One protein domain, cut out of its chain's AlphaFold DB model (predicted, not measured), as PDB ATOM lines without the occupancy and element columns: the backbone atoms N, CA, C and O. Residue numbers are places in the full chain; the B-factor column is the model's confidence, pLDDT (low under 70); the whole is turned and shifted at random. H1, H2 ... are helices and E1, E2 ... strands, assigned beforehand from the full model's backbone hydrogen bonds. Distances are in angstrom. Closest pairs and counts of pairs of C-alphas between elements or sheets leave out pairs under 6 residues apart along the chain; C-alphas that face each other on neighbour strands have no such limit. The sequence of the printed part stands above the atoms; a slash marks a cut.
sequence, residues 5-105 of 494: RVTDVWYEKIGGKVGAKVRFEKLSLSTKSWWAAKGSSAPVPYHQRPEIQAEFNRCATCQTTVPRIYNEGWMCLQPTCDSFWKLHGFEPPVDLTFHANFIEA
ATOM      1  N   ARG A   5      43.569  18.711 -17.981       89.00
ATOM      2  CA  ARG A   5      43.099  19.548 -19.086       89.00
ATOM      3  C   ARG A   5      41.597  19.396 -19.246       89.00
ATOM      4  O   ARG A   5      41.048  18.321 -18.999       89.00
ATOM      5  N   VAL A   6      40.953  20.471 -19.674       92.31
ATOM      6  CA  VAL A   6      39.576  20.423 -20.161       92.31
ATOM      7  C   VAL A   6      39.619  19.950 -21.607       92.31
ATOM      8  O   VAL A   6      40.311  20.564 -22.413       92.31
ATOM      9  N   THR A   7      38.910  18.871 -21.927       91.69
ATOM     10  CA  THR A   7      38.818  18.379 -23.315       91.69
ATOM     11  C   THR A   7      37.501  18.745 -23.972       91.69
ATOM     12  O   THR A   7      37.471  19.024 -25.163       91.69
ATOM     13  N   ASP A   8      36.422  18.789 -23.190       93.06
ATOM     14  CA  ASP A   8      35.074  19.003 -23.699       93.06
ATOM     15  C   ASP A   8      34.271  19.859 -22.725       93.06
ATOM     16  O   ASP A   8      34.357  19.698 -21.501       93.06
ATOM     17  N   VAL A   9      33.442  20.734 -23.288       94.75
ATOM     18  CA  VAL A   9      32.410  21.487 -22.575       94.75
ATOM     19  C   VAL A   9      31.110  21.313 -23.345       94.75
ATOM     20  O   VAL A   9      31.068  21.556 -24.550       94.75
ATOM     21  N   TRP A  10      30.048  20.902 -22.662       94.19
ATOM     22  CA  TRP A  10      28.728  20.741 -23.270       94.19
ATOM     23  C   TRP A  10      27.628  21.235 -22.339       94.19
ATOM     24  O   TRP A  10      27.865  21.469 -21.154       94.19
ATOM     25  N   TYR A  11      26.422  21.402 -22.878       95.38
ATOM     26  CA  TYR A  11      25.297  21.962 -22.140       95.38
ATOM     27  C   TYR A  11      24.156  20.970 -21.965       95.38
ATOM     28  O   TYR A  11      23.889  20.131 -22.825       95.38
ATOM     29  N   GLU A  12      23.460  21.121 -20.845       93.75
ATOM     30  CA  GLU A  12      22.361  20.269 -20.405       93.75
ATOM     31  C   GLU A  12      21.205  21.095 -19.872       93.75
ATOM     32  O   GLU A  12      21.398  22.226 -19.421       93.75
ATOM     33  N   LYS A  13      20.006  20.513 -19.856       91.12
ATOM     34  CA  LYS A  13      18.854  21.103 -19.176       91.12
ATOM     35  C   LYS A  13      18.715  20.480 -17.785       91.12
ATOM     36  O   LYS A  13      18.402  19.303 -17.655       91.12
ATOM     37  N   ILE A  14      18.921  21.281 -16.743       85.38
ATOM     38  CA  ILE A  14      18.883  20.859 -15.337       85.38
ATOM     39  C   ILE A  14      17.892  21.757 -14.596       85.38
ATOM     40  O   ILE A  14      18.092  22.969 -14.498       85.38
ATOM     41  N   GLY A  15      16.795  21.182 -14.092       81.69
ATOM     42  CA  GLY A  15      15.789  21.924 -13.317       81.69
ATOM     43  C   GLY A  15      15.190  23.124 -14.065       81.69
ATOM     44  O   GLY A  15      15.021  24.195 -13.484       81.69
ATOM     45  N   GLY A  16      14.949  22.979 -15.373       84.69
ATOM     46  CA  GLY A  16      14.421  24.045 -16.236       84.69
ATOM     47  C   GLY A  16      15.436  25.125 -16.636       84.69
ATOM     48  O   GLY A  16      15.067  26.073 -17.325       84.69
ATOM     49  N   LYS A  17      16.704  24.995 -16.235       91.81
ATOM     50  CA  LYS A  17      17.802  25.896 -16.617       91.81
ATOM     51  C   LYS A  17      18.805  25.182 -17.513       91.81
ATOM     52  O   LYS A  17      18.852  23.958 -17.532       91.81
ATOM     53  N   VAL A  18      19.629  25.954 -18.216       94.38
ATOM     54  CA  VAL A  18      20.767  25.427 -18.975       94.38
ATOM     55  C   VAL A  18      22.007  25.440 -18.083       94.38
ATOM     56  O   VAL A  18      22.354  26.482 -17.528       94.38
ATOM     57  N   GLY A  19      22.656  24.290 -17.924       93.81
ATOM     58  CA  GLY A  19      23.905  24.129 -17.179       93.81
ATOM     59  C   GLY A  19      25.018  23.602 -18.079       93.81
ATOM     60  O   GLY A  19      24.748  22.828 -18.991       93.81
ATOM     61  N   ALA A  20      26.260  24.017 -17.831       94.69
ATOM     62  CA  ALA A  20      27.428  23.470 -18.514       94.69
ATOM     63  C   ALA A  20      28.011  22.292 -17.722       94.69
ATOM     64  O   ALA A  20      28.122  22.357 -16.494       94.69
ATOM     65  N   LYS A  21      28.436  21.248 -18.428       93.69
ATOM     66  CA  LYS A  21      29.300  20.186 -17.916       93.69
ATOM     67  C   LYS A  21      30.647  20.229 -18.621       93.69
ATOM     68  O   LYS A  21      30.766  20.698 -19.751       93.69
ATOM     69  N   VAL A  22      31.664  19.758 -17.908       95.12
ATOM     70  CA  VAL A  22      33.060  19.816 -18.333       95.12
ATOM     71  C   VAL A  22      33.686  18.443 -18.142       95.12
ATOM     72  O   VAL A  22      33.528  17.830 -17.084       95.12
ATOM     73  N   ARG A  23      34.411  17.970 -19.157       93.62
ATOM     74  CA  ARG A  23      35.216  16.749 -19.084       93.62
ATOM     75  C   ARG A  23      36.663  17.112 -18.778       93.62
ATOM     76  O   ARG A  23      37.270  17.923 -19.476       93.62
ATOM     77  N   PHE A  24      37.206  16.484 -17.737       91.50
ATOM     78  CA  PHE A  24      38.593  16.645 -17.319       91.50
ATOM     79  C   PHE A  24      39.403  15.395 -17.640       91.50
ATOM     80  O   PHE A  24      39.036  14.287 -17.251       91.50
ATOM     81  N   GLU A  25      40.560  15.586 -18.260       89.62
ATOM     82  CA  GLU A  25      41.551  14.537 -18.443       89.62
ATOM     83  C   GLU A  25      42.765  14.778 -17.559       89.62
ATOM     84  O   GLU A  25      43.435  15.803 -17.674       89.62
ATOM     85  N   LYS A  26      43.091  13.794 -16.717       88.25
ATOM     86  CA  LYS A  26      44.323  13.799 -15.925       88.25
ATOM     87  C   LYS A  26      45.538  13.805 -16.861       88.25
ATOM     88  O   LYS A  26      45.648  12.917 -17.714       88.25
ATOM     89  N   LEU A  27      46.451  14.759 -16.684       86.50
ATOM     90  CA  LEU A  27      47.658  14.869 -17.510       86.50
ATOM     91  C   LEU A  27      48.630  13.717 -17.224       86.50
ATOM     92  O   LEU A  27      48.954  12.941 -18.119       86.50
ATOM     93  N   SER A  28      49.034  13.543 -15.964       82.69
ATOM     94  CA  SER A  28      49.963  12.476 -15.573       82.69
ATOM     95  C   SER A  28      49.236  11.166 -15.263       82.69
ATOM     96  O   SER A  28      48.443  11.083 -14.327       82.69
ATOM     97  N   LEU A  29      49.525  10.114 -16.029       82.62
ATOM     98  CA  LEU A  29      49.003   8.759 -15.800       82.62
ATOM     99  C   LEU A  29      49.950   7.839 -15.038       82.62
ATOM    100  O   LEU A  29      49.573   6.704 -14.757       82.62
ATOM    101  N   SER A  30      51.163   8.292 -14.728       80.62
ATOM    102  CA  SER A  30      52.167   7.462 -14.054       80.62
ATOM    103  C   SER A  30      51.799   7.162 -12.601       80.62
ATOM    104  O   SER A  30      52.231   6.157 -12.046       80.62
ATOM    105  N   THR A  31      50.971   8.008 -11.987       83.00
ATOM    106  CA  THR A  31      50.535   7.867 -10.599       83.00
ATOM    107  C   THR A  31      49.074   7.452 -10.513       83.00
ATOM    108  O   THR A  31      48.211   7.901 -11.278       83.00
ATOM    109  N   LYS A  32      48.775   6.599  -9.531       85.88
ATOM    110  CA  LYS A  32      47.402   6.214  -9.209       85.88
ATOM    111  C   LYS A  32      46.608   7.450  -8.775       85.88
ATOM    112  O   LYS A  32      47.062   8.235  -7.947       85.88
ATOM    113  N   SER A  33      45.421   7.631  -9.344       86.75
ATOM    114  CA  SER A  33      44.534   8.737  -8.982       86.75
ATOM    115  C   SER A  33      44.004   8.596  -7.555       86.75
ATOM    116  O   SER A  33      43.713   7.490  -7.108       86.75
ATOM    117  N   TRP A  34      43.808   9.718  -6.859       84.69
ATOM    118  CA  TRP A  34      43.279   9.716  -5.487       84.69
ATOM    119  C   TRP A  34      41.823   9.222  -5.396       84.69
ATOM    120  O   TRP A  34      41.395   8.783  -4.337       84.69
ATOM    121  N   TRP A  35      41.088   9.253  -6.512       85.88
ATOM    122  CA  TRP A  35      39.732   8.710  -6.654       85.88
ATOM    123  C   TRP A  35      39.700   7.268  -7.187       85.88
ATOM    124  O   TRP A  35      38.630   6.747  -7.493       85.88
ATOM    125  N   ALA A  36      40.855   6.615  -7.352       86.12
ATOM    126  CA  ALA A  36      40.890   5.220  -7.774       86.12
ATOM    127  C   ALA A  36      40.395   4.297  -6.649       86.12
ATOM    128  O   ALA A  36      40.636   4.553  -5.467       86.12
ATOM    129  N   ALA A  37      39.754   3.186  -7.019       86.12
ATOM    130  CA  ALA A  37      39.245   2.218  -6.055       86.12
ATOM    131  C   ALA A  37      40.351   1.710  -5.106       86.12
ATOM    132  O   ALA A  37      41.506   1.459  -5.496       86.12
ATOM    133  N   LYS A  38      39.993   1.547  -3.827       86.62
ATOM    134  CA  LYS A  38      40.899   1.011  -2.806       86.62
ATOM    135  C   LYS A  38      41.332  -0.399  -3.223       86.62
ATOM    136  O   LYS A  38      40.499  -1.218  -3.581       86.62
ATOM    137  N   GLY A  39      42.640  -0.659  -3.224       86.06
ATOM    138  CA  GLY A  39      43.203  -1.941  -3.671       86.06
ATOM    139  C   GLY A  39      43.333  -2.130  -5.189       86.06
ATOM    140  O   GLY A  39      43.907  -3.130  -5.601       86.06
ATOM    141  N   SER A  40      42.880  -1.187  -6.032       87.25
ATOM    142  CA  SER A  40      43.094  -1.302  -7.485       87.25
ATOM    143  C   SER A  40      44.585  -1.323  -7.844       87.25
ATOM    144  O   SER A  40      45.395  -0.679  -7.162       87.25
ATOM    145  N   SER A  41      44.924  -1.992  -8.946       86.19
ATOM    146  CA  SER A  41      46.277  -2.041  -9.499       86.19
ATOM    147  C   SER A  41      46.824  -0.651  -9.855       86.19
ATOM    148  O   SER A  41      46.091   0.346  -9.928       86.19
ATOM    149  N   ALA A  42      48.145  -0.587 -10.045       83.31
ATOM    150  CA  ALA A  42      48.812   0.589 -10.585       83.31
ATOM    151  C   ALA A  42      48.270   0.914 -11.993       83.31
ATOM    152  O   ALA A  42      47.887   0.002 -12.730       83.31
ATOM    153  N   PRO A  43      48.209   2.202 -12.376       83.69
ATOM    154  CA  PRO A  43      47.722   2.582 -13.693       83.69
ATOM    155  C   PRO A  43      48.621   2.005 -14.792       83.69
ATOM    156  O   PRO A  43      49.844   2.084 -14.715       83.69
ATOM    157  N   VAL A  44      48.001   1.481 -15.850       83.12
ATOM    158  CA  VAL A  44      48.718   1.041 -17.054       83.12
ATOM    159  C   VAL A  44      49.401   2.259 -17.704       83.12
ATOM    160  O   VAL A  44      48.742   3.303 -17.842       83.12
ATOM    161  N   PRO A  45      50.688   2.185 -18.096       80.75
ATOM    162  CA  PRO A  45      51.372   3.263 -18.808       80.75
ATOM    163  C   PRO A  45      50.644   3.671 -20.090       80.75
ATOM    164  O   PRO A  45      50.054   2.826 -20.752       80.75
ATOM    165  N   TYR A  46      50.701   4.955 -20.469       79.00
ATOM    166  CA  TYR A  46      49.962   5.476 -21.632       79.00
ATOM    167  C   TYR A  46      50.207   4.665 -22.917       79.00
ATOM    168  O   TYR A  46      49.254   4.287 -23.582       79.00
ATOM    169  N   HIS A  47      51.465   4.315 -23.201       80.88
ATOM    170  CA  HIS A  47      51.872   3.568 -24.399       80.88
ATOM    171  C   HIS A  47      51.372   2.112 -24.455       80.88
ATOM    172  O   HIS A  47      51.513   1.464 -25.484       80.88
ATOM    173  N   GLN A  48      50.822   1.583 -23.359       84.06
ATOM    174  CA  GLN A  48      50.252   0.230 -23.283       84.06
ATOM    175  C   GLN A  48      48.719   0.250 -23.275       84.06
ATOM    176  O   GLN A  48      48.088  -0.796 -23.135       84.06
ATOM    177  N   ARG A  49      48.103   1.435 -23.356       82.25
ATOM    178  CA  ARG A  49      46.647   1.572 -23.358       82.25
ATOM    179  C   ARG A  49      46.104   1.419 -24.777       82.25
ATOM    180  O   ARG A  49      46.754   1.882 -25.712       82.25
ATOM    181  N   PRO A  50      44.916   0.815 -24.939       84.38
ATOM    182  CA  PRO A  50      44.239   0.813 -26.225       84.38
ATOM    183  C   PRO A  50      43.902   2.250 -26.638       84.38
ATOM    184  O   PRO A  50      43.522   3.075 -25.802       84.38
ATOM    185  N   GLU A  51      44.030   2.541 -27.929       85.94
ATOM    186  CA  GLU A  51      43.533   3.791 -28.490       85.94
ATOM    187  C   GLU A  51      42.008   3.703 -28.607       85.94
ATOM    188  O   GLU A  51      41.472   2.884 -29.352       85.94
ATOM    189  N   ILE A  52      41.310   4.524 -27.824       90.62
ATOM    190  CA  ILE A  52      39.850   4.603 -27.810       90.62
ATOM    191  C   ILE A  52      39.464   5.985 -28.320       90.62
ATOM    192  O   ILE A  52      39.940   6.999 -27.805       90.62
ATOM    193  N   GLN A  53      38.600   6.025 -29.330       89.38
ATOM    194  CA  GLN A  53      38.104   7.267 -29.913       89.38
ATOM    195  C   GLN A  53      36.634   7.468 -29.550       89.38
ATOM    196  O   GLN A  53      35.834   6.532 -29.585       89.38
ATOM    197  N   ALA A  54      36.280   8.703 -29.199       91.94
ATOM    198  CA  ALA A  54      34.890   9.069 -28.995       91.94
ATOM    199  C   ALA A  54      34.137   9.019 -30.331       91.94
ATOM    200  O   ALA A  54      34.657   9.404 -31.378       91.94
ATOM    201  N   GLU A  55      32.889   8.565 -30.288       94.62
ATOM    202  CA  GLU A  55      32.003   8.604 -31.447       94.62
ATOM    203  C   GLU A  55      31.456  10.021 -31.623       94.62
ATOM    204  O   GLU A  55      31.114  10.682 -30.642       94.62
ATOM    205  N   PHE A  56      31.297  10.462 -32.871       94.50
ATOM    206  CA  PHE A  56      30.712  11.759 -33.198       94.50
ATOM    207  C   PHE A  56      29.549  11.612 -34.171       94.50
ATOM    208  O   PHE A  56      29.568  10.767 -35.065       94.50
ATOM    209  N   ASN A  57      28.555  12.482 -34.026       94.38
ATOM    210  CA  ASN A  57      27.441  12.601 -34.955       94.38
ATOM    211  C   ASN A  57      27.120  14.078 -35.185       94.38
ATOM    212  O   ASN A  57      27.419  14.931 -34.348       94.38
ATOM    213  N   ARG A  58      26.512  14.404 -36.323       96.31
ATOM    214  CA  ARG A  58      26.064  15.763 -36.631       96.31
ATOM    215  C   ARG A  58      24.589  15.905 -36.303       96.31
ATOM    216  O   ARG A  58      23.769  15.087 -36.712       96.31
ATOM    217  N   CYS A  59      24.236  16.967 -35.586       94.50
ATOM    218  CA  CYS A  59      22.833  17.293 -35.363       94.50
ATOM    219  C   CYS A  59      22.154  17.613 -36.702       94.50
ATOM    220  O   CYS A  59      22.591  18.512 -37.413       94.50
ATOM    221  N   ALA A  60      21.041  16.947 -37.019       93.25
ATOM    222  CA  ALA A  60      20.304  17.200 -38.258       93.25
ATOM    223  C   ALA A  60      19.769  18.645 -38.371       93.25
ATOM    224  O   ALA A  60      19.620  19.159 -39.476       93.25
ATOM    225  N   THR A  61      19.506  19.315 -37.243       95.31
ATOM    226  CA  THR A  61      18.926  20.666 -37.207       95.31
ATOM    227  C   THR A  61      19.981  21.763 -37.329       95.31
ATOM    228  O   THR A  61      19.901  22.586 -38.230       95.31
ATOM    229  N   CYS A  62      20.975  21.797 -36.434       95.38
ATOM    230  CA  CYS A  62      21.982  22.868 -36.417       95.38
ATOM    231  C   CYS A  62      23.316  22.484 -37.069       95.38
ATOM    232  O   CYS A  62      24.225  23.309 -37.101       95.38
ATOM    233  N   GLN A  63      23.463  21.242 -37.547       95.50
ATOM    234  CA  GLN A  63      24.670  20.703 -38.195       95.50
ATOM    235  C   GLN A  63      25.936  20.684 -37.322       95.50
ATOM    236  O   GLN A  63      27.001  20.273 -37.779       95.50
ATOM    237  N   THR A  64      25.825  21.056 -36.044       93.88
ATOM    238  CA  THR A  64      26.915  20.968 -35.073       93.88
ATOM    239  C   THR A  64      27.277  19.506 -34.824       93.88
ATOM    240  O   THR A  64      26.406  18.681 -34.528       93.88
ATOM    241  N   THR A  65      28.567  19.192 -34.932       94.50
ATOM    242  CA  THR A  65      29.121  17.895 -34.537       94.50
ATOM    243  C   THR A  65      29.114  17.790 -33.015       94.50
ATOM    244  O   THR A  65      29.643  18.665 -32.333       94.50
ATOM    245  N   VAL A  66      28.529  16.722 -32.486       92.19
ATOM    246  CA  VAL A  66      28.458  16.429 -31.053       92.19
ATOM    247  C   VAL A  66      29.081  15.056 -30.777       92.19
ATOM    248  O   VAL A  66      28.880  14.139 -31.578       92.19
ATOM    249  N   PRO A  67      29.845  14.888 -29.682       93.19
ATOM    250  CA  PRO A  67      30.311  13.575 -29.257       93.19
ATOM    251  C   PRO A  67      29.163  12.751 -28.661       93.19
ATOM    252  O   PRO A  67      28.187  13.295 -28.133       93.19
ATOM    253  N   ARG A  68      29.288  11.423 -28.695       94.12
ATOM    254  CA  ARG A  68      28.372  10.513 -28.004       94.12
ATOM    255  C   ARG A  68      28.665  10.525 -26.512       94.12
ATOM    256  O   ARG A  68      29.446   9.719 -26.024       94.12
ATOM    257  N   ILE A  69      28.046  11.448 -25.787       95.19
ATOM    258  CA  ILE A  69      28.270  11.581 -24.340       95.19
ATOM    259  C   ILE A  69      27.513  10.507 -23.551       95.19
ATOM    260  O   ILE A  69      28.024  10.024 -22.544       95.19
ATOM    261  N   TYR A  70      26.329  10.109 -24.019       95.62
ATOM    262  CA  TYR A  70      25.378   9.279 -23.280       95.62
ATOM    263  C   TYR A  70      25.083   7.951 -23.987       95.62
ATOM    264  O   TYR A  70      25.035   7.897 -25.221       95.62
ATOM    265  N   ASN A  71      24.883   6.877 -23.219       96.00
ATOM    266  CA  ASN A  71      24.527   5.564 -23.773       96.00
ATOM    267  C   ASN A  71      23.119   5.563 -24.365       96.00
ATOM    268  O   ASN A  71      22.890   4.908 -25.382       96.00
ATOM    269  N   GLU A  72      22.208   6.322 -23.751       95.00
ATOM    270  CA  GLU A  72      20.782   6.377 -24.076       95.00
ATOM    271  C   GLU A  72      20.531   6.901 -25.494       95.00
ATOM    272  O   GLU A  72      19.532   6.548 -26.116       95.00
ATOM    273  N   GLY A  73      21.460   7.692 -26.035       92.56
ATOM    274  CA  GLY A  73      21.503   8.017 -27.453       92.56
ATOM    275  C   GLY A  73      22.033   9.413 -27.750       92.56
ATOM    276  O   GLY A  73      22.605  10.103 -26.905       92.56
ATOM    277  N   TRP A  74      21.856   9.818 -29.006       93.75
ATOM    278  CA  TRP A  74      22.347  11.089 -29.524       93.75
ATOM    279  C   TRP A  74      21.406  12.236 -29.174       93.75
ATOM    280  O   TRP A  74      20.203  12.164 -29.417       93.75
ATOM    281  N   MET A  75      21.981  13.325 -28.672       93.94
ATOM    282  CA  MET A  75      21.265  14.559 -28.365       93.94
ATOM    283  C   MET A  75      22.054  15.758 -28.880       93.94
ATOM    284  O   MET A  75      23.285  15.757 -28.859       93.94
ATOM    285  N   CYS A  76      21.354  16.807 -29.312       94.44
ATOM    286  CA  CYS A  76      22.012  18.082 -29.563       94.44
ATOM    287  C   CYS A  76      22.321  18.765 -28.228       94.44
ATOM    288  O   CYS A  76      21.430  18.943 -27.397       94.44
ATOM    289  N   LEU A  77      23.574  19.172 -28.039       93.94
ATOM    290  CA  LEU A  77      24.062  19.792 -26.803       93.94
ATOM    291  C   LEU A  77      24.283  21.302 -26.958       93.94
ATOM    292  O   LEU A  77      24.924  21.925 -26.114       93.94
ATOM    293  N   GLN A  78      23.756  21.882 -28.041       94.56
ATOM    294  CA  GLN A  78      23.841  23.304 -28.334       94.56
ATOM    295  C   GLN A  78      22.568  24.025 -27.866       94.56
ATOM    296  O   GLN A  78      21.525  23.819 -28.484       94.56
ATOM    297  N   PRO A  79      22.623  24.907 -26.845       94.88
ATOM    298  CA  PRO A  79      21.430  25.532 -26.255       94.88
ATOM    299  C   PRO A  79      20.565  26.340 -27.224       94.88
ATOM    300  O   PRO A  79      19.378  26.525 -26.982       94.88
ATOM    301  N   THR A  80      21.153  26.839 -28.313       94.88
ATOM    302  CA  THR A  80      20.455  27.629 -29.338       94.88
ATOM    303  C   THR A  80      19.756  26.775 -30.399       94.88
ATOM    304  O   THR A  80      19.188  27.328 -31.333       94.88
ATOM    305  N   CYS A  81      19.845  25.446 -30.324       95.25
ATOM    306  CA  CYS A  81      19.239  24.543 -31.296       95.25
ATOM    307  C   CYS A  81      17.829  24.122 -30.861       95.25
ATOM    308  O   CYS A  81      17.624  23.732 -29.717       95.25
ATOM    309  N   ASP A  82      16.880  24.060 -31.797       94.62
ATOM    310  CA  ASP A  82      15.520  23.569 -31.512       94.62
ATOM    311  C   ASP A  82      15.482  22.091 -31.086       94.62
ATOM    312  O   ASP A  82      14.544  21.644 -30.418       94.62
ATOM    313  N   SER A  83      16.514  21.328 -31.450       94.25
ATOM    314  CA  SER A  83      16.716  19.934 -31.045       94.25
ATOM    315  C   SER A  83      17.556  19.792 -29.768       94.25
ATOM    316  O   SER A  83      17.950  18.678 -29.418       94.25
ATOM    317  N   PHE A  84      17.865  20.901 -29.083       95.50
ATOM    318  CA  PHE A  84      18.641  20.904 -27.844       95.50
ATOM    319  C   PHE A  84      18.001  20.019 -26.778       95.50
ATOM    320  O   PHE A  84      16.817  20.169 -26.473       95.50
ATOM    321  N   TRP A  85      18.816  19.146 -26.182       94.31
ATOM    322  CA  TRP A  85      18.432  18.307 -25.048       94.31
ATOM    323  C   TRP A  85      17.171  17.470 -25.308       94.31
ATOM    324  O   TRP A  85      16.280  17.372 -24.465       94.31
ATOM    325  N   LYS A  86      17.083  16.896 -26.513       93.94
ATOM    326  CA  LYS A  86      16.008  15.986 -26.913       93.94
ATOM    327  C   LYS A  86      16.578  14.651 -27.363       93.94
ATOM    328  O   LYS A  86      17.444  14.618 -28.238       93.94
ATOM    329  N   LEU A  87      16.037  13.568 -26.818       92.56
ATOM    330  CA  LEU A  87      16.321  12.195 -27.219       92.56
ATOM    331  C   LEU A  87      15.143  11.687 -28.057       92.56
ATOM    332  O   LEU A  87      14.011  11.646 -27.583       92.56
ATOM    333  N   HIS A  88      15.385  11.375 -29.332       88.44
ATOM    334  CA  HIS A  88      14.330  11.007 -30.295       88.44
ATOM    335  C   HIS A  88      13.149  12.005 -30.358       88.44
ATOM    336  O   HIS A  88      12.013  11.620 -30.608       88.44
ATOM    337  N   GLY A  89      13.417  13.297 -30.129       88.31
ATOM    338  CA  GLY A  89      12.405  14.364 -30.132       88.31
ATOM    339  C   GLY A  89      11.707  14.611 -28.789       88.31
ATOM    340  O   GLY A  89      11.002  15.612 -28.663       88.31
ATOM    341  N   PHE A  90      11.948  13.773 -27.780       91.06
ATOM    342  CA  PHE A  90      11.350  13.871 -26.446       91.06
ATOM    343  C   PHE A  90      12.366  14.325 -25.393       91.06
ATOM    344  O   PHE A  90      13.572  14.331 -25.637       91.06
ATOM    345  N   GLU A  91      11.879  14.730 -24.219       89.38
ATOM    346  CA  GLU A  91      12.748  15.048 -23.083       89.38
ATOM    347  C   GLU A  91      13.474  13.770 -22.614       89.38
ATOM    348  O   GLU A  91      12.833  12.721 -22.503       89.38
ATOM    349  N   PRO A  92      14.802  13.811 -22.398       91.94
ATOM    350  CA  PRO A  92      15.559  12.639 -21.978       91.94
ATOM    351  C   PRO A  92      15.180  12.194 -20.555       91.94
ATOM    352  O   PRO A  92      14.661  12.996 -19.772       91.94
ATOM    353  N   PRO A  93      15.463  10.929 -20.193       90.75
ATOM    354  CA  PRO A  93      15.289  10.450 -18.827       90.75
ATOM    355  C   PRO A  93      16.168  11.234 -17.842       90.75
ATOM    356  O   PRO A  93      17.173  11.838 -18.214       90.75
ATOM    357  N   VAL A  94      15.781  11.205 -16.564       85.56
ATOM    358  CA  VAL A  94      16.503  11.908 -15.489       85.56
ATOM    359  C   VAL A  94      17.880  11.282 -15.241       85.56
ATOM    360  O   VAL A  94      18.854  12.004 -15.037       85.56
ATOM    361  N   ASP A  95      17.960   9.953 -15.311       88.75
ATOM    362  CA  ASP A  95      19.180   9.190 -15.073       88.75
ATOM    363  C   ASP A  95      19.827   8.805 -16.408       88.75
ATOM    364  O   ASP A  95      19.414   7.852 -17.066       88.75
ATOM    365  N   LEU A  96      20.835   9.577 -16.817       92.81
ATOM    366  CA  LEU A  96      21.649   9.309 -18.004       92.81
ATOM    367  C   LEU A  96      22.995   8.690 -17.615       92.81
ATOM    368  O   LEU A  96      23.616   9.094 -16.627       92.81
ATOM    369  N   THR A  97      23.489   7.760 -18.429       95.44
ATOM    370  CA  THR A  97      24.764   7.071 -18.209       95.44
ATOM    371  C   THR A  97      25.789   7.450 -19.268       95.44
ATOM    372  O   THR A  97      25.504   7.482 -20.464       95.44
ATOM    373  N   PHE A  98      27.015   7.755 -18.837       95.75
ATOM    374  CA  PHE A  98      28.064   8.156 -19.768       95.75
ATOM    375  C   PHE A  98      28.502   7.004 -20.676       95.75
ATOM    376  O   PHE A  98      28.684   5.869 -20.228       95.75
ATOM    377  N   HIS A  99      28.730   7.323 -21.947       96.31
ATOM    378  CA  HIS A  99      29.245   6.379 -22.927       96.31
ATOM    379  C   HIS A  99      30.716   6.046 -22.647       96.31
ATOM    380  O   HIS A  99      31.544   6.949 -22.500       96.31
ATOM    381  N   ALA A 100      31.056   4.754 -22.613       93.62
ATOM    382  CA  ALA A 100      32.393   4.285 -22.240       93.62
ATOM    383  C   ALA A 100      33.485   4.884 -23.140       93.62
ATOM    384  O   ALA A 100      34.432   5.474 -22.627       93.62
ATOM    385  N   ASN A 101      33.295   4.870 -24.467       94.38
ATOM    386  CA  ASN A 101      34.278   5.436 -25.400       94.38
ATOM    387  C   ASN A 101      34.511   6.935 -25.177       94.38
ATOM    388  O   ASN A 101      35.620   7.411 -25.373       94.38
ATOM    389  N   PHE A 102      33.499   7.690 -24.740       94.62
ATOM    390  CA  PHE A 102      33.665   9.116 -24.449       94.62
ATOM    391  C   PHE A 102      34.442   9.345 -23.150       94.62
ATOM    392  O   PHE A 102      35.291  10.230 -23.075       94.62
ATOM    393  N   ILE A 103      34.185   8.544 -22.114       91.31
ATOM    394  CA  ILE A 103      34.919   8.642 -20.848       91.31
ATOM    395  C   ILE A 103      36.365   8.170 -21.009       91.31
ATOM    396  O   ILE A 103      37.273   8.836 -20.511       91.31
ATOM    397  N   GLU A 104      36.581   7.070 -21.725       89.31
ATOM    398  CA  GLU A 104      37.882   6.413 -21.867       89.31
ATOM    399  C   GLU A 104      38.761   7.000 -22.971       89.31
ATOM    400  O   GLU A 104      39.983   6.843 -22.895       89.31
ATOM    401  N   ALA A 105      38.181   7.705 -23.952       91.19
ATOM    402  CA  ALA A 105      38.949   8.379 -24.991       91.19
ATOM    403  C   ALA A 105      40.013   9.295 -24.384       91.19
ATOM    404  O   ALA A 105      39.819   9.917 -23.341       91.19
TER     405      ALA A 105
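AT A GLANCE: This is residues 5 to 105 of the 494 residues of the protein "Fe2OG dioxygenase domain-containing protein" of Neosartorya fumigata (UniProt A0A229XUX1). This domain has little regular structure: a long hairpin, E1 and E2, runs along one side of an elongated body made largely of loops, with a tiny hairpin, E3 and E4, apart from E1, and the short helix H1 near E2. Residues 34 to 39 stick out. Of 101 printed residues, 31 are in named elements, mostly strand, in the order E1, E2, E3, E4, H1; both two-stranded sheets are antiparallel. The whole is loose, with a radius of gyration of the C-alphas of 16.0 A and spans of 45 by 27 by 22 A.

HOW THE PARTS SIT: E1, residues 5 to 14, and E2, residues 17 to 26, form an antiparallel hairpin at 156 degrees; N 12 and O 19 are 2.8 A apart, within hydrogen-bond range. E3, residues 56 to 58, and E4, residues 65 to 67, form another at 147 degrees, with N 66 and O 57 at 2.8 A. E1 and E3 are apart. E2 and H1, residues 100 to 104, are near each other, with 5 pairs of C-alphas within 10 A. The closest C-alphas of E4 and H1, Pro 67 and Phe 102, are 7.4 A apart. In H1 every O i to N i+4 pair is within hydrogen-bond range.

IN THESE COORDINATES: E1 starts at C-alpha 5 (43.099, 19.548, -19.086), is 24.5 A long and bends by 57 degrees at residue 8. E2 is 29.2 A long. H1 ends at C-alpha 104 (37.882, 6.413, -21.867).

THE WHOLE: The C-alphas farthest apart, Gly 39 and Thr 61, are 47.2 A apart. The links E2 to E3 and E4 to H1 are long, with 29 and 32 residues. The printed part has no cut, and no printed residue is under 70 in pLDDT.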